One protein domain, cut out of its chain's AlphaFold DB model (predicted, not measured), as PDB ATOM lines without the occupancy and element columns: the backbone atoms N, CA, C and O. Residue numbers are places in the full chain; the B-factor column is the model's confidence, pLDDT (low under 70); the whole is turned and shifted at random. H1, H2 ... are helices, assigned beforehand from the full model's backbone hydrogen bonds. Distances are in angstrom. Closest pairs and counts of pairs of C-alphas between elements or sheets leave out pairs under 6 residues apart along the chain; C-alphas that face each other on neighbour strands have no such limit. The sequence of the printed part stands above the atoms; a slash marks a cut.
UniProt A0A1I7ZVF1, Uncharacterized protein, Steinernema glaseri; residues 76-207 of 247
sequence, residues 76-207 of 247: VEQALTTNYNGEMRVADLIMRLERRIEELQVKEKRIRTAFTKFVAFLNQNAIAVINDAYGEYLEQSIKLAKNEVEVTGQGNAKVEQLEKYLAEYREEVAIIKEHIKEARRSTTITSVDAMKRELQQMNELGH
ATOM      1  N   VAL A  76     135.360 129.971   6.320       66.69
ATOM      2  CA  VAL A  76     134.368 130.677   7.144       66.69
ATOM      3  C   VAL A  76     133.909 129.781   8.292       66.69
ATOM      4  O   VAL A  76     133.872 130.236   9.431       66.69
ATOM      5  N   GLU A  77     133.665 128.495   8.041       66.94
ATOM      6  CA  GLU A  77     133.324 127.528   9.097       66.94
ATOM      7  C   GLU A  77     134.450 127.371  10.133       66.94
ATOM      8  O   GLU A  77     134.202 127.367  11.342       66.94
ATOM      9  N   GLN A  78     135.705 127.306   9.682       69.25
ATOM     10  CA  GLN A  78     136.872 127.261  10.569       69.25
ATOM     11  C   GLN A  78     137.029 128.543  11.395       69.25
ATOM     12  O   GLN A  78     137.355 128.478  12.583       69.25
ATOM     13  N   ALA A  79     136.769 129.712  10.803       64.44
ATOM     14  CA  ALA A  79     136.805 130.980  11.524       64.44
ATOM     15  C   ALA A  79     135.700 131.053  12.592       64.44
ATOM     16  O   ALA A  79     135.970 131.430  13.732       64.44
ATOM     17  N   LEU A  80     134.474 130.637  12.257       67.50
ATOM     18  CA  LEU A  80     133.337 130.632  13.183       67.50
ATOM     19  C   LEU A  80     133.562 129.683  14.366       67.50
ATOM     20  O   LEU A  80     133.373 130.072  15.518       67.50
ATOM     21  N   THR A  81     134.026 128.460  14.103       65.94
ATOM     22  CA  THR A  81     134.299 127.462  15.152       65.94
ATOM     23  C   THR A  81     135.447 127.878  16.075       65.94
ATOM     24  O   THR A  81     135.374 127.665  17.285       65.94
ATOM     25  N   THR A  82     136.494 128.511  15.538       69.31
ATOM     26  CA  THR A  82     137.630 128.997  16.339       69.31
ATOM     27  C   THR A  82     137.222 130.143  17.265       69.31
ATOM     28  O   THR A  82     137.553 130.108  18.451       69.31
ATOM     29  N   ASN A  83     136.461 131.117  16.757       65.31
ATOM     30  CA  ASN A  83     135.965 132.246  17.551       65.31
ATOM     31  C   ASN A  83     135.009 131.783  18.659       65.31
ATOM     32  O   ASN A  83     135.215 132.131  19.819       65.31
ATOM     33  N   TYR A  84     134.053 130.907  18.336       64.75
ATOM     34  CA  TYR A  84     133.110 130.350  19.311       64.75
ATOM     35  C   TYR A  84     133.815 129.592  20.450       64.75
ATOM     36  O   TYR A  84     133.528 129.798  21.630       64.75
ATOM     37  N   ASN A  85     134.803 128.755  20.117       67.00
ATOM     38  CA  ASN A  85     135.594 128.041  21.121       67.00
ATOM     39  C   ASN A  85     136.448 128.988  21.981       67.00
ATOM     40  O   ASN A  85     136.681 128.704  23.158       67.00
ATOM     41  N   GLY A  86     136.931 130.094  21.409       65.94
ATOM     42  CA  GLY A  86     137.635 131.145  22.143       65.94
ATOM     43  C   GLY A  86     136.725 131.858  23.144       65.94
ATOM     44  O   GLY A  86     137.074 131.963  24.319       65.94
ATOM     45  N   GLU A  87     135.539 132.275  22.704       65.81
ATOM     46  CA  GLU A  87     134.540 132.958  23.533       65.81
ATOM     47  C   GLU A  87     134.054 132.081  24.692       65.81
ATOM     48  O   GLU A  87     134.055 132.537  25.839       65.81
ATOM     49  N   MET A  88     133.741 130.803  24.442       67.25
ATOM     50  CA  MET A  88     133.363 129.871  25.513       67.25
ATOM     51  C   MET A  88     134.473 129.711  26.560       67.25
ATOM     52  O   MET A  88     134.205 129.743  27.759       67.25
ATOM     53  N   ARG A  89     135.741 129.613  26.136       73.56
ATOM     54  CA  ARG A  89     136.876 129.497  27.069       73.56
ATOM     55  C   ARG A  89     137.053 130.738  27.941       73.56
ATOM     56  O   ARG A  89     137.429 130.603  29.107       73.56
ATOM     57  N   VAL A  90     136.817 131.928  27.387       77.25
ATOM     58  CA  VAL A  90     136.888 133.190  28.134       77.25
ATOM     59  C   VAL A  90     135.729 133.285  29.124       77.25
ATOM     60  O   VAL A  90     135.972 133.574  30.294       77.25
ATOM     61  N   ALA A  91     134.504 132.960  28.705       79.88
ATOM     62  CA  ALA A  91     133.335 132.936  29.584       79.88
ATOM     63  C   ALA A  91     133.520 131.958  30.762       79.88
ATOM     64  O   ALA A  91     133.345 132.340  31.919       79.88
ATOM     65  N   ASP A  92     133.998 130.738  30.500       79.00
ATOM     66  CA  ASP A  92     134.296 129.739  31.536       79.00
ATOM     67  C   ASP A  92     135.391 130.193  32.514       79.00
ATOM     68  O   ASP A  92     135.439 129.775  33.677       79.00
ATOM     69  N   LEU A  93     136.344 130.997  32.042       79.81
ATOM     70  CA  LEU A  93     137.399 131.555  32.882       79.81
ATOM     71  C   LEU A  93     136.863 132.692  33.759       79.81
ATOM     72  O   LEU A  93     137.154 132.700  34.954       79.81
ATOM     73  N   ILE A  94     136.037 133.582  33.203       86.62
ATOM     74  CA  ILE A  94     135.356 134.649  33.952       86.62
ATOM     75  C   ILE A  94     134.499 134.042  35.066       86.62
ATOM     76  O   ILE A  94     134.706 134.379  36.229       86.62
ATOM     77  N   MET A  95     133.655 133.051  34.756       88.00
ATOM     78  CA  MET A  95     132.816 132.382  35.761       88.00
ATOM     79  C   MET A  95     133.633 131.738  36.893       88.00
ATOM     80  O   MET A  95     133.216 131.718  38.052       88.00
ATOM     81  N   ARG A  96     134.815 131.187  36.580       85.06
ATOM     82  CA  ARG A  96     135.723 130.632  37.597       85.06
ATOM     83  C   ARG A  96     136.339 131.719  38.475       85.06
ATOM     84  O   ARG A  96     136.493 131.494  39.675       85.06
ATOM     85  N   LEU A  97     136.698 132.864  37.900       86.38
ATOM     86  CA  LEU A  97     137.238 133.998  38.649       86.38
ATOM     87  C   LEU A  97     136.179 134.635  39.550       86.38
ATOM     88  O   LEU A  97     136.469 134.887  40.715       86.38
ATOM     89  N   GLU A  98     134.955 134.823  39.057       88.50
ATOM     90  CA  GLU A  98     133.831 135.353  39.842       88.50
ATOM     91  C   GLU A  98     133.531 134.468  41.053       88.50
ATOM     92  O   GLU A  98     133.523 134.951  42.185       88.50
ATOM     93  N   ARG A  99     133.431 133.148  40.852       89.88
ATOM     94  CA  ARG A  99     133.267 132.192  41.958       89.88
ATOM     95  C   ARG A  99     134.395 132.303  42.982       89.88
ATOM     96  O   ARG A  99     134.158 132.260  44.186       89.88
ATOM     97  N   ARG A 100     135.636 132.470  42.517       85.38
ATOM     98  CA  ARG A 100     136.789 132.638  43.407       85.38
ATOM     99  C   ARG A 100     136.711 133.941  44.205       85.38
ATOM    100  O   ARG A 100     137.091 133.943  45.372       85.38
ATOM    101  N   ILE A 101     136.226 135.028  43.606       84.19
ATOM    102  CA  ILE A 101     136.000 136.301  44.305       84.19
ATOM    103  C   ILE A 101     134.958 136.115  45.410       84.19
ATOM    104  O   ILE A 101     135.216 136.500  46.550       84.19
ATOM    105  N   GLU A 102     133.831 135.468  45.115       89.88
ATOM    106  CA  GLU A 102     132.790 135.185  46.110       89.88
ATOM    107  C   GLU A 102     133.325 134.333  47.272       89.88
ATOM    108  O   GLU A 102     133.130 134.663  48.444       89.88
ATOM    109  N   GLU A 103     134.071 133.266  46.968       85.94
ATOM    110  CA  GLU A 103     134.710 132.424  47.983       85.94
ATOM    111  C   GLU A 103     135.672 133.222  48.875       85.94
ATOM    112  O   GLU A 103     135.689 133.035  50.097       85.94
ATOM    113  N   LEU A 104     136.466 134.123  48.289       81.12
ATOM    114  CA  LEU A 104     137.388 134.984  49.032       81.12
ATOM    115  C   LEU A 104     136.644 135.984  49.923       81.12
ATOM    116  O   LEU A 104     137.010 136.129  51.088       81.12
ATOM    117  N   GLN A 105     135.567 136.600  49.437       80.88
ATOM    118  CA  GLN A 105     134.744 137.522  50.230       80.88
ATOM    119  C   GLN A 105     134.086 136.821  51.427       80.88
ATOM    120  O   GLN A 105     134.039 137.364  52.536       80.88
ATOM    121  N   VAL A 106     133.614 135.583  51.245       86.19
ATOM    122  CA  VAL A 106     133.076 134.773  52.348       86.19
ATOM    123  C   VAL A 106     134.165 134.464  53.380       86.19
ATOM    124  O   VAL A 106     133.914 134.582  54.585       86.19
ATOM    125  N   LYS A 107     135.379 134.102  52.936       81.62
ATOM    126  CA  LYS A 107     136.530 133.867  53.824       81.62
ATOM    127  C   LYS A 107     136.902 135.136  54.601       81.62
ATOM    128  O   LYS A 107     137.044 135.067  55.821       81.62
ATOM    129  N   GLU A 108     136.989 136.285  53.935       77.50
ATOM    130  CA  GLU A 108     137.292 137.582  54.554       77.50
ATOM    131  C   GLU A 108     136.266 137.943  55.635       77.50
ATOM    132  O   GLU A 108     136.629 138.251  56.772       77.50
ATOM    133  N   LYS A 109     134.967 137.819  55.329       81.44
ATOM    134  CA  LYS A 109     133.890 138.107  56.286       81.44
ATOM    135  C   LYS A 109     133.979 137.228  57.536       81.44
ATOM    136  O   LYS A 109     133.738 137.716  58.646       81.44
ATOM    137  N   ARG A 110     134.332 135.947  57.382       78.81
ATOM    138  CA  ARG A 110     134.541 135.025  58.513       78.81
ATOM    139  C   ARG A 110     135.745 135.427  59.357       78.81
ATOM    140  O   ARG A 110     135.604 135.532  60.573       78.81
ATOM    141  N   ILE A 111     136.881 135.730  58.727       77.19
ATOM    142  CA  ILE A 111     138.090 136.196  59.424       77.19
ATOM    143  C   ILE A 111     137.795 137.482  60.198       77.19
ATOM    144  O   ILE A 111     138.101 137.558  61.386       77.19
ATOM    145  N   ARG A 112     137.128 138.459  59.573       69.88
ATOM    146  CA  ARG A 112     136.752 139.721  60.223       69.88
ATOM    147  C   ARG A 112     135.853 139.484  61.433       69.88
ATOM    148  O   ARG A 112     136.082 140.054  62.491       69.88
ATOM    149  N   THR A 113     134.871 138.595  61.300       74.75
ATOM    150  CA  THR A 113     133.973 138.229  62.406       74.75
ATOM    151  C   THR A 113     134.737 137.583  63.562       74.75
ATOM    152  O   THR A 113     134.501 137.932  64.719       74.75
ATOM    153  N   ALA A 114     135.661 136.664  63.269       71.94
ATOM    154  CA  ALA A 114     136.516 136.055  64.283       71.94
ATOM    155  C   ALA A 114     137.384 137.119  64.970       71.94
ATOM    156  O   ALA A 114     137.396 137.190  66.195       71.94
ATOM    157  N   PHE A 115     138.035 137.995  64.199       69.31
ATOM    158  CA  PHE A 115     138.850 139.096  64.715       69.31
ATOM    159  C   PHE A 115     138.061 140.016  65.654       69.31
ATOM    160  O   PHE A 115     138.496 140.257  66.778       69.31
ATOM    161  N   THR A 116     136.864 140.459  65.256       62.22
ATOM    162  CA  THR A 116     135.996 141.291  66.104       62.22
ATOM    163  C   THR A 116     135.676 140.607  67.434       62.22
ATOM    164  O   THR A 116     135.734 141.240  68.487       62.22
ATOM    165  N   LYS A 117     135.388 139.299  67.414       69.12
ATOM    166  CA  LYS A 117     135.119 138.520  68.632       69.12
ATOM    167  C   LYS A 117     136.371 138.322  69.494       69.12
ATOM    168  O   LYS A 117     136.267 138.382  70.715       69.12
ATOM    169  N   PHE A 118     137.546 138.118  68.891       68.50
ATOM    170  CA  PHE A 118     138.824 138.063  69.613       68.50
ATOM    171  C   PHE A 118     139.112 139.380  70.327       68.50
ATOM    172  O   PHE A 118     139.429 139.378  71.512       68.50
ATOM    173  N   VAL A 119     138.945 140.502  69.631       64.00
ATOM    174  CA  VAL A 119     139.107 141.837  70.212       64.00
ATOM    175  C   VAL A 119     138.112 142.041  71.359       64.00
ATOM    176  O   VAL A 119     138.512 142.424  72.454       64.00
ATOM    177  N   ALA A 120     136.831 141.704  71.165       64.06
ATOM    178  CA  ALA A 120     135.822 141.785  72.221       64.06
ATOM    179  C   ALA A 120     136.180 140.932  73.451       64.06
ATOM    180  O   ALA A 120     136.034 141.399  74.580       64.06
ATOM    181  N   PHE A 121     136.692 139.714  73.246       67.81
ATOM    182  CA  PHE A 121     137.172 138.846  74.319       67.81
ATOM    183  C   PHE A 121     138.356 139.452  75.077       67.81
ATOM    184  O   PHE A 121     138.327 139.495  76.308       67.81
ATOM    185  N   LEU A 122     139.380 139.927  74.359       67.62
ATOM    186  CA  LEU A 122     140.558 140.548  74.965       67.62
ATOM    187  C   LEU A 122     140.150 141.750  75.814       67.62
ATOM    188  O   LEU A 122     140.605 141.878  76.942       67.62
ATOM    189  N   ASN A 123     139.205 142.559  75.346       63.59
ATOM    190  CA  ASN A 123     138.734 143.722  76.097       63.59
ATOM    191  C   ASN A 123     137.968 143.387  77.373       63.59
ATOM    192  O   ASN A 123     137.989 144.168  78.316       63.59
ATOM    193  N   GLN A 124     137.244 142.267  77.388       63.62
ATOM    194  CA  GLN A 124     136.497 141.834  78.569       63.62
ATOM    195  C   GLN A 124     137.411 141.217  79.637       63.62
ATOM    196  O   GLN A 124     137.030 141.188  80.802       63.62
ATOM    197  N   ASN A 125     138.596 140.730  79.248       59.25
ATOM    198  CA  ASN A 125     139.507 139.988  80.126       59.25
ATOM    199  C   ASN A 125     140.848 140.700  80.389       59.25
ATOM    200  O   ASN A 125     141.615 140.249  81.237       59.25
ATOM    201  N   ALA A 126     141.156 141.793  79.690       57.31
ATOM    202  CA  ALA A 126     142.357 142.589  79.917       57.31
ATOM    203  C   ALA A 126     142.118 143.664  80.991       57.31
ATOM    204  O   ALA A 126     141.107 144.359  80.971       57.31
ATOM    205  N   ILE A 127     143.090 143.841  81.895       51.47
ATOM    206  CA  ILE A 127     143.092 144.907  82.919       51.47
ATOM    207  C   ILE A 127     143.130 146.300  82.255       51.47
ATOM    208  O   ILE A 127     142.505 147.239  82.742       51.47
ATOM    209  N   ALA A 128     143.798 146.411  81.103       53.53
ATOM    210  CA  ALA A 128     143.728 147.546  80.192       53.53
ATOM    211  C   ALA A 128     143.656 147.019  78.750       53.53
ATOM    212  O   ALA A 128     144.472 146.195  78.343       53.53
ATOM    213  N   VAL A 129     142.670 147.495  77.986       55.03
ATOM    214  CA  VAL A 129     142.407 147.142  76.575       55.03
ATOM    215  C   VAL A 129     143.630 147.362  75.673       55.03
ATOM    216  O   VAL A 129     143.856 146.619  74.723       55.03
ATOM    217  N   ILE A 130     144.433 148.373  76.000       57.06
ATOM    218  CA  ILE A 130     145.714 148.701  75.379       57.06
ATOM    219  C   ILE A 130     146.663 148.983  76.542       57.06
ATOM    220  O   ILE A 130     146.339 149.791  77.414       57.06
ATOM    221  N   ASN A 131     147.799 148.289  76.589       61.69
ATOM    222  CA  ASN A 131     148.854 148.590  77.550       61.69
ATOM    223  C   ASN A 131     149.561 149.874  77.096       61.69
ATOM    224  O   ASN A 131     150.429 149.822  76.228       61.69
ATOM    225  N   ASP A 132     149.166 151.019  77.653       62.56
ATOM    226  CA  ASP A 132     149.660 152.337  77.230       62.56
ATOM    227  C   ASP A 132     151.105 152.632  77.669       62.56
ATOM    228  O   ASP A 132     151.646 153.694  77.382       62.56
ATOM    229  N   ALA A 133     151.782 151.663  78.300       66.69
ATOM    230  CA  ALA A 133     153.187 151.772  78.687       66.69
ATOM    231  C   ALA A 133     154.107 152.160  77.512       66.69
ATOM    232  O   ALA A 133     155.145 152.784  77.719       66.69
ATOM    233  N   TYR A 134     153.737 151.813  76.274       72.75
ATOM    234  CA  TYR A 134     154.484 152.232  75.088       72.75
ATOM    235  C   TYR A 134     154.267 153.713  74.733       72.75
ATOM    236  O   TYR A 134     155.230 154.401  74.395       72.75
ATOM    237  N   GLY A 135     153.039 154.225  74.868       78.19
ATOM    238  CA  GLY A 135     152.746 155.652  74.714       78.19
ATOM    239  C   GLY A 135     153.470 156.484  75.772       78.19
ATOM    240  O   GLY A 135     154.166 157.441  75.438       78.19
ATOM    241  N   GLU A 136     153.409 156.047  77.032       76.19
ATOM    242  CA  GLU A 136     154.139 156.667  78.146       76.19
ATOM    243  C   GLU A 136     155.662 156.647  77.924       76.19
ATOM    244  O   GLU A 136     156.347 157.640  78.176       76.19
ATOM    245  N   TYR A 137     156.205 155.543  77.400       79.75
ATOM    246  CA  TYR A 137     157.621 155.439  77.044       79.75
ATOM    247  C   TYR A 137     158.024 156.438  75.951       79.75
ATOM    248  O   TYR A 137     159.071 157.084  76.060       79.75
ATOM    249  N   LEU A 138     157.210 156.584  74.904       81.44
ATOM    250  CA  LEU A 138     157.465 157.549  73.835       81.44
ATOM    251  C   LEU A 138     157.425 158.985  74.371       81.44
ATOM    252  O   LEU A 138     158.325 159.766  74.072       81.44
ATOM    253  N   GLU A 139     156.462 159.320  75.231       87.06
ATOM    254  CA  GLU A 139     156.385 160.634  75.882       87.06
ATOM    255  C   GLU A 139     157.615 160.934  76.748       87.06
ATOM    256  O   GLU A 139     158.200 162.020  76.656       87.06
ATOM    257  N   GLN A 140     158.057 159.965  77.552       84.75
ATOM    258  CA  GLN A 140     159.280 160.094  78.346       84.75
ATOM    259  C   GLN A 140     160.519 160.247  77.455       84.75
ATOM    260  O   GLN A 140     161.372 161.094  77.725       84.75
ATOM    261  N   SER A 141     160.601 159.484  76.364       82.62
ATOM    262  CA  SER A 141     161.711 159.545  75.407       82.62
ATOM    263  C   SER A 141     161.782 160.899  74.697       82.62
ATOM    264  O   SER A 141     162.868 161.459  74.557       82.62
ATOM    265  N   ILE A 142     160.634 161.469  74.311       89.19
ATOM    266  CA  ILE A 142     160.537 162.824  73.746       89.19
ATOM    267  C   ILE A 142     161.007 163.855  74.770       89.19
ATOM    268  O   ILE A 142     161.790 164.739  74.432       89.19
ATOM    269  N   LYS A 143     160.569 163.741  76.030       90.31
ATOM    270  CA  LYS A 143     160.973 164.660  77.103       90.31
ATOM    271  C   LYS A 143     162.489 164.661  77.309       90.31
ATOM    272  O   LYS A 143     163.090 165.726  77.413       90.31
ATOM    273  N   LEU A 144     163.110 163.482  77.333       86.31
ATOM    274  CA  LEU A 144     164.565 163.353  77.448       86.31
ATOM    275  C   LEU A 144     165.287 163.929  76.224       86.31
ATOM    276  O   LEU A 144     166.257 164.663  76.387       86.31
ATOM    277  N   ALA A 145     164.792 163.653  75.014       85.06
ATOM    278  CA  ALA A 145     165.375 164.176  73.781       85.06
ATOM    279  C   ALA A 145     165.252 165.708  73.673       85.06
ATOM    280  O   ALA A 145     166.187 166.360  73.222       85.06
ATOM    281  N   LYS A 146     164.144 166.306  74.131       88.50
ATOM    282  CA  LYS A 146     163.979 167.769  74.186       88.50
ATOM    283  C   LYS A 146     164.968 168.413  75.155       88.50
ATOM    284  O   LYS A 146     165.645 169.360  74.772       88.50
ATOM    285  N   ASN A 147     165.121 167.846  76.351       86.75
ATOM    286  CA  ASN A 147     166.128 168.307  77.310       86.75
ATOM    287  C   ASN A 147     167.555 168.197  76.734       86.75
ATOM    288  O   ASN A 147     168.380 169.078  76.946       86.75
ATOM    289  N   GLU A 148     167.856 167.131  75.988       80.25
ATOM    290  CA  GLU A 148     169.148 166.945  75.312       80.25
ATOM    291  C   GLU A 148     169.395 168.022  74.241       80.25
ATOM    292  O   GLU A 148     170.491 168.585  74.182       80.25
ATOM    293  N   VAL A 149     168.378 168.367  73.441       85.44
ATOM    294  CA  VAL A 149     168.448 169.447  72.440       85.44
ATOM    295  C   VAL A 149     168.645 170.810  73.101       85.44
ATOM    296  O   VAL A 149     169.454 171.598  72.619       85.44
ATOM    297  N   GLU A 150     167.962 171.090  74.212       81.00
ATOM    298  CA  GLU A 150     168.133 172.345  74.960       81.00
ATOM    299  C   GLU A 150     169.558 172.505  75.511       81.00
ATOM    300  O   GLU A 150     170.093 173.612  75.530       81.00
ATOM    301  N   VAL A 151     170.194 171.402  75.920       76.69
ATOM    302  CA  VAL A 151     171.554 171.406  76.480       76.69
ATOM    303  C   VAL A 151     172.636 171.423  75.394       76.69
ATOM    304  O   VAL A 151     173.661 172.083  75.562       76.69
ATOM    305  N   THR A 152     172.446 170.694  74.291       75.12
ATOM    306  CA  THR A 152     173.500 170.456  73.282       75.12
ATOM    307  C   THR A 152     173.298 171.213  71.967       75.12
ATOM    308  O   THR A 152     174.229 171.309  71.167       75.12
ATOM    309  N   GLY A 153     172.100 171.745  71.710       72.44
ATOM    310  CA  GLY A 153     171.726 172.394  70.449       72.44
ATOM    311  C   GLY A 153     171.602 171.437  69.253       72.44
ATOM    312  O   GLY A 153     171.381 171.887  68.130       72.44
ATOM    313  N   GLN A 154     171.751 170.126  69.464       65.62
ATOM    314  CA  GLN A 154     171.738 169.096  68.425       65.62
ATOM    315  C   GLN A 154     170.674 168.037  68.738       65.62
ATOM    316  O   GLN A 154     170.416 167.736  69.896       65.62
ATOM    317  N   GLY A 155     170.050 167.455  67.705       69.44
ATOM    318  CA  GLY A 155     169.089 166.352  67.878       69.44
ATOM    319  C   GLY A 155     167.617 166.680  67.605       69.44
ATOM    320  O   GLY A 155     166.761 165.842  67.875       69.44
ATOM    321  N   ASN A 156     167.299 167.837  67.010       80.88
ATOM    322  CA  ASN A 156     165.912 168.200  66.659       80.88
ATOM    323  C   ASN A 156     165.211 167.140  65.785       80.88
ATOM    324  O   ASN A 156     164.041 166.838  65.999       80.88
ATOM    325  N   ALA A 157     165.947 166.498  64.871       82.81
ATOM    326  CA  ALA A 157     165.419 165.419  64.032       82.81
ATOM    327  C   ALA A 157     164.964 164.183  64.840       82.81
ATOM    328  O   ALA A 157     163.994 163.525  64.479       82.81
ATOM    329  N   LYS A 158     165.639 163.875  65.959       80.25
ATOM    330  CA  LYS A 158     165.274 162.766  66.859       80.25
ATOM    331  C   LYS A 158     163.969 163.073  67.596       80.25
ATOM    332  O   LYS A 158     163.145 162.179  67.760       80.25
ATOM    333  N   VAL A 159     163.773 164.326  68.011       87.25
ATOM    334  CA  VAL A 159     162.522 164.786  68.636       87.25
ATOM    335  C   VAL A 159     161.367 164.687  67.643       87.25
ATOM    336  O   VAL A 159     160.362 164.058  67.958       87.25
ATOM    337  N   GLU A 160     161.541 165.218  66.432       87.06
ATOM    338  CA  GLU A 160     160.520 165.188  65.377       87.06
ATOM    339  C   GLU A 160     160.111 163.751  65.008       87.06
ATOM    340  O   GLU A 160     158.927 163.433  64.893       87.06
ATOM    341  N   GLN A 161     161.084 162.842  64.898       83.06
ATOM    342  CA  GLN A 161     160.820 161.432  64.617       83.06
ATOM    343  C   GLN A 161     160.046 160.740  65.751       83.06
ATOM    344  O   GLN A 161     159.121 159.973  65.483       83.06
ATOM    345  N   LEU A 162     160.396 161.007  67.013       84.12
ATOM    346  CA  LEU A 162     159.693 160.435  68.164       84.12
ATOM    347  C   LEU A 162     158.266 160.988  68.299       84.12
ATOM    348  O   LEU A 162     157.350 160.237  68.629       84.12
ATOM    349  N   GLU A 163     158.060 162.273  68.009       89.19
ATOM    350  CA  GLU A 163     156.727 162.888  67.975       89.19
ATOM    351  C   GLU A 163     155.854 162.275  66.878       89.19
ATOM    352  O   GLU A 163     154.682 161.976  67.120       89.19
ATOM    353  N   LYS A 164     156.436 162.000  65.706       91.12
ATOM    354  CA  LYS A 164     155.755 161.287  64.624       91.12
ATOM    355  C   LYS A 164     155.319 159.883  65.052       91.12
ATOM    356  O   LYS A 164     154.158 159.532  64.865       91.12
ATOM    357  N   TYR A 165     156.204 159.108  65.682       80.38
ATOM    358  CA  TYR A 165     155.862 157.768  66.176       80.38
ATOM    359  C   TYR A 165     154.777 157.787  67.253       80.38
ATOM    360  O   TYR A 165     153.902 156.924  67.258       80.38
ATOM    361  N   LEU A 166     154.785 158.784  68.142       86.12
ATOM    362  CA  LEU A 166     153.721 158.947  69.130       86.12
ATOM    363  C   LEU A 166     152.373 159.269  68.467       86.12
ATOM    364  O   LEU A 166     151.340 158.771  68.915       86.12
ATOM    365  N   ALA A 167     152.371 160.085  67.411       88.19
ATOM    366  CA  ALA A 167     151.162 160.411  66.659       88.19
ATOM    367  C   ALA A 167     150.587 159.179  65.938       88.19
ATOM    368  O   ALA A 167     149.407 158.880  66.115       88.19
ATOM    369  N   GLU A 168     151.427 158.435  65.213       84.81
ATOM    370  CA  GLU A 168     151.047 157.192  64.523       84.81
ATOM    371  C   GLU A 168     150.475 156.165  65.513       84.81
ATOM    372  O   GLU A 168     149.367 155.660  65.327       84.81
ATOM    373  N   TYR A 169     151.166 155.935  66.634       82.31
ATOM    374  CA  TYR A 169     150.702 155.020  67.677       82.31
ATOM    375  C   TYR A 169     149.341 155.436  68.257       82.31
ATOM    376  O   TYR A 169     148.451 154.603  68.435       82.31
ATOM    377  N   ARG A 170     149.131 156.729  68.534       83.62
ATOM    378  CA  ARG A 170     147.847 157.226  69.057       83.62
ATOM    379  C   ARG A 170     146.705 157.069  68.053       83.62
ATOM    380  O   ARG A 170     145.579 156.802  68.475       83.62
ATOM    381  N   GLU A 171     146.975 157.219  66.760       85.06
ATOM    382  CA  GLU A 171     145.992 157.000  65.697       85.06
ATOM    383  C   GLU A 171     145.593 155.523  65.599       85.06
ATOM    384  O   GLU A 171     144.401 155.203  65.628       85.06
ATOM    385  N   GLU A 172     146.564 154.607  65.614       72.81
ATOM    386  CA  GLU A 172     146.308 153.162  65.661       72.81
ATOM    387  C   GLU A 172     145.469 152.777  66.890       72.81
ATOM    388  O   GLU A 172     144.459 152.075  66.786       72.81
ATOM    389  N   VAL A 173     145.834 153.306  68.061       76.88
ATOM    390  CA  VAL A 173     145.099 153.130  69.320       76.88
ATOM    391  C   VAL A 173     143.663 153.655  69.215       76.88
ATOM    392  O   VAL A 173     142.741 153.027  69.749       76.88
ATOM    393  N   ALA A 174     143.441 154.785  68.541       80.69
ATOM    394  CA  ALA A 174     142.114 155.365  68.352       80.69
ATOM    395  C   ALA A 174     141.233 154.501  67.436       80.69
ATOM    396  O   ALA A 174     140.096 154.199  67.804       80.69
ATOM    397  N   ILE A 175     141.768 154.035  66.303       75.81
ATOM    398  CA  ILE A 175     141.077 153.132  65.368       75.81
ATOM    399  C   ILE A 175     140.652 151.849  66.086       75.81
ATOM    400  O   ILE A 175     139.497 151.420  66.003       75.81
ATOM    401  N   ILE A 176     141.568 151.263  66.860       68.69
ATOM    402  CA  ILE A 176     141.288 150.074  67.666       68.69
ATOM    403  C   ILE A 176     140.162 150.373  68.667       68.69
ATOM    404  O   ILE A 176     139.183 149.630  68.716       68.69
ATOM    405  N   LYS A 177     140.231 151.478  69.423       73.19
ATOM    406  CA  LYS A 177     139.183 151.869  70.389       73.19
ATOM    407  C   LYS A 177     137.806 152.079  69.742       73.19
ATOM    408  O   LYS A 177     136.804 151.720  70.362       73.19
ATOM    409  N   GLU A 178     137.731 152.620  68.529       74.44
ATOM    410  CA  GLU A 178     136.459 152.796  67.812       74.44
ATOM    411  C   GLU A 178     135.847 151.455  67.392       74.44
ATOM    412  O   GLU A 178     134.702 151.160  67.749       74.44
ATOM    413  N   HIS A 179     136.631 150.566  66.776       66.06
ATOM    414  CA  HIS A 179     136.163 149.215  66.442       66.06
ATOM    415  C   HIS A 179     135.717 148.417  67.677       66.06
ATOM    416  O   HIS A 179     134.805 147.589  67.611       66.06
ATOM    417  N   ILE A 180     136.320 148.691  68.833       64.44
ATOM    418  CA  ILE A 180     135.940 148.098  70.117       64.44
ATOM    419  C   ILE A 180     134.569 148.581  70.598       64.44
ATOM    420  O   ILE A 180     133.769 147.768  71.076       64.44
ATOM    421  N   LYS A 181     134.271 149.881  70.477       65.81
ATOM    422  CA  LYS A 181     132.953 150.434  70.833       65.81
ATOM    423  C   LYS A 181     131.847 149.814  69.982       65.81
ATOM    424  O   LYS A 181     130.783 149.489  70.510       65.81
ATOM    425  N   GLU A 182     132.109 149.600  68.696       62.84
ATOM    426  CA  GLU A 182     131.173 148.945  67.778       62.84
ATOM    427  C   GLU A 182     130.967 147.458  68.114       62.84
ATOM    428  O   GLU A 182     129.833 146.970  68.110       62.84
ATOM    429  N   ALA A 183     132.038 146.748  68.487       56.12
ATOM    430  CA  ALA A 183     132.021 145.318  68.809       56.12
ATOM    431  C   ALA A 183     131.263 144.965  70.104       56.12
ATOM    432  O   ALA A 183     130.764 143.847  70.251       56.12
ATOM    433  N   ARG A 184     131.128 145.910  71.046       54.62
ATOM    434  CA  ARG A 184     130.526 145.687  72.377       54.62
ATOM    435  C   ARG A 184     129.044 145.273  72.344       54.62
ATOM    436  O   ARG A 184     128.516 144.838  73.362       54.62
ATOM    437  N   ARG A 185     128.368 145.393  71.192       53.34
ATOM    438  CA  ARG A 185     126.934 145.088  71.024       53.34
ATOM    439  C   ARG A 185     126.612 143.624  70.712       53.34
ATOM    440  O   ARG A 185     125.440 143.268  70.702       53.34
ATOM    441  N   SER A 186     127.600 142.769  70.449       51.56
ATOM    442  CA  SER A 186     127.322 141.389  70.045       51.56
ATOM    443  C   SER A 186     128.467 140.462  70.418       51.56
ATOM    444  O   SER A 186     129.447 140.381  69.687       51.56
ATOM    445  N   THR A 187     128.364 139.773  71.558       47.00
ATOM    446  CA  THR A 187     128.467 138.300  71.655       47.00
ATOM    447  C   THR A 187     128.737 137.835  73.082       47.00
ATOM    448  O   THR A 187     129.694 138.240  73.738       47.00
ATOM    449  N   THR A 188     127.900 136.904  73.529       48.69
ATOM    450  CA  THR A 188     128.210 135.940  74.582       48.69
ATOM    451  C   THR A 188     129.397 135.103  74.101       48.69
ATOM    452  O   THR A 188     129.355 134.545  73.002       48.69
ATOM    453  N   ILE A 189     130.482 135.060  74.877       52.97
ATOM    454  CA  ILE A 189     131.708 134.340  74.517       52.97
ATOM    455  C   ILE A 189     131.448 132.833  74.569       52.97
ATOM    456  O   ILE A 189     131.644 132.177  75.589       52.97
ATOM    457  N   THR A 190     131.054 132.253  73.443       52.62
ATOM    458  CA  THR A 190     131.185 130.811  73.239       52.62
ATOM    459  C   THR A 190     132.593 130.543  72.711       52.62
ATOM    460  O   THR A 190     132.826 130.504  71.510       52.62
ATOM    461  N   SER A 191     133.533 130.435  73.657       61.31
ATOM    462  CA  SER A 191     134.897 129.896  73.550       61.31
ATOM    463  C   SER A 191     135.774 130.405  72.391       61.31
ATOM    464  O   SER A 191     135.678 129.985  71.240       61.31
ATOM    465  N   VAL A 192     136.755 131.234  72.744       67.81
ATOM    466  CA  VAL A 192     137.910 131.628  71.915       67.81
ATOM    467  C   VAL A 192     138.588 130.432  71.227       67.81
ATOM    468  O   VAL A 192     139.044 130.545  70.086       67.81
ATOM    469  N   ASP A 193     138.596 129.264  71.872       70.94
ATOM    470  CA  ASP A 193     139.156 128.036  71.304       70.94
ATOM    471  C   ASP A 193     138.353 127.507  70.113       70.94
ATOM    472  O   ASP A 193     138.937 126.939  69.189       70.94
ATOM    473  N   ALA A 194     137.033 127.708  70.092       74.00
ATOM    474  CA  ALA A 194     136.198 127.326  68.958       74.00
ATOM    475  C   ALA A 194     136.549 128.162  67.716       74.00
ATOM    476  O   ALA A 194     136.745 127.606  66.637       74.00
ATOM    477  N   MET A 195     136.744 129.473  67.885       74.50
ATOM    478  CA  MET A 195     137.164 130.368  66.796       74.50
ATOM    479  C   MET A 195     138.580 130.059  66.311       74.50
ATOM    480  O   MET A 195     138.853 130.059  65.111       74.50
ATOM    481  N   LYS A 196     139.489 129.735  67.236       77.62
ATOM    482  CA  LYS A 196     140.843 129.285  66.896       77.62
ATOM    483  C   LYS A 196     140.807 128.024  66.030       77.62
ATOM    484  O   LYS A 196     141.498 127.966  65.016       77.62
ATOM    485  N   ARG A 197     139.986 127.035  66.401       81.00
ATOM    486  CA  ARG A 197     139.799 125.805  65.612       81.00
ATOM    487  C   ARG A 197     139.189 126.100  64.244       81.00
ATOM    488  O   ARG A 197     139.664 125.542  63.261       81.00
ATOM    489  N   GLU A 198     138.205 126.994  64.172       81.56
ATOM    490  CA  GLU A 198     137.575 127.409  62.913       81.56
ATOM    491  C   GLU A 198     138.606 127.999  61.936       81.56
ATOM    492  O   GLU A 198     138.718 127.527  60.805       81.56
ATOM    493  N   LEU A 199     139.432 128.954  62.384       82.44
ATOM    494  CA  LEU A 199     140.482 129.566  61.556       82.44
ATOM    495  C   LEU A 199     141.535 128.544  61.095       82.44
ATOM    496  O   LEU A 199     141.977 128.571  59.948       82.44
ATOM    497  N   GLN A 200     141.907 127.596  61.958       82.25
ATOM    498  CA  GLN A 200     142.859 126.527  61.629       82.25
ATOM    499  C   GLN A 200     142.315 125.498  60.623       82.25
ATOM    500  O   GLN A 200     143.106 124.788  59.996       82.25
ATOM    501  N   GLN A 201     140.991 125.382  60.496       85.44
ATOM    502  CA  GLN A 201     140.311 124.466  59.574       85.44
ATOM    503  C   GLN A 201     139.941 125.129  58.236       85.44
ATOM    504  O   GLN A 201     139.427 124.448  57.352       85.44
ATOM    505  N   MET A 202     140.212 126.428  58.049       82.50
ATOM    506  CA  MET A 202     139.952 127.103  56.776       82.50
ATOM    507  C   MET A 202     140.815 126.529  55.647       82.50
ATOM    508  O   MET A 202     142.036 126.407  55.775       82.50
ATOM    509  N   ASN A 203     140.190 126.233  54.507       72.38
ATOM    510  CA  ASN A 203     140.897 125.784  53.310       72.38
ATOM    511  C   ASN A 203     141.870 126.871  52.812       72.38
ATOM    512  O   ASN A 203     141.535 128.056  52.826       72.38
ATOM    513  N   GLU A 204     143.066 126.450  52.378       70.62
ATOM    514  CA  GLU A 204     144.198 127.272  51.892       70.62
ATOM    515  C   GLU A 204     144.900 128.136  52.961       70.62
ATOM    516  O   GLU A 204     146.129 128.169  53.013       70.62
ATOM    517  N   LEU A 205     144.147 128.784  53.855       74.94
ATOM    518  CA  LEU A 205     144.680 129.717  54.862       74.94
ATOM    519  C   LEU A 205     144.931 129.073  56.234       74.94
ATOM    520  O   LEU A 205     145.745 129.565  57.014       74.94
ATOM    521  N   GLY A 206     144.290 127.942  56.538       80.00
ATOM    522  CA  GLY A 206     144.382 127.288  57.847       80.00
ATOM    523  C   GLY A 206     145.801 126.854  58.220       80.00
ATOM    524  O   GLY A 206     146.181 126.917  59.389       80.00
ATOM    525  N   HIS A 207     146.622 126.477  57.232       79.56
ATOM    526  CA  HIS A 207     148.042 126.177  57.442       79.56
ATOM    527  C   HIS A 207     148.805 127.408  57.960       79.56
ATOM    528  O   HIS A 207     149.560 127.282  58.918       79.56
TER     529      HIS A 207
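What this domain is: This is residues 76 to 207 of the 247 residues of an uncharacterized protein of Steinernema glaseri (UniProt A0A1I7ZVF1). A long helix, H1, meets a helical hairpin, H2 and H3, near H1's last residues as an L, and short H4 folds back along H1 there. Residues 76 to 106 of H1 stick out. The 132 printed residues have four named helices, H1 to H4 in order: all helix, extended, radius of gyration of the C-alphas 26.3 A, spans 89 by 46 by 27 A.

Where its parts are: H1, residues 76 to 125, 73.8 A long, begins at C-alpha 76 (134.368, 130.677, 7.144). H2 is residues 133 to 152, 28.1 A; H3, 156 to 183, 40.9 A. H4, 192 to 200, 12.5 A, ends at C-alpha 200 (142.859, 126.527, 61.629).

How they stand to each other: H1, with residues 116 to 123 alone, touches H3, about perpendicular at 87 degrees; closest C-alphas Ala 120 and Ala 183, 6.2 A. H1, with residues 111 to 121 alone, touches H4 at a shallow tilt of 21 degrees, opposite ways; closest C-alphas Ala 114 and Met 195, 6.3 A. H2 and H3 touch as a hairpin, closest C-alphas Ile 142 and Val 159, 5.8 A. Every helix has each O i to N i+4 pair within hydrogen-bond range.

The domain as a whole: The farthest C-alphas, Glu 77 and Val 151, are 89.0 A apart. The printed part has no cut and no long link. Fifty residues have pLDDT under 70, among them 179 to 192.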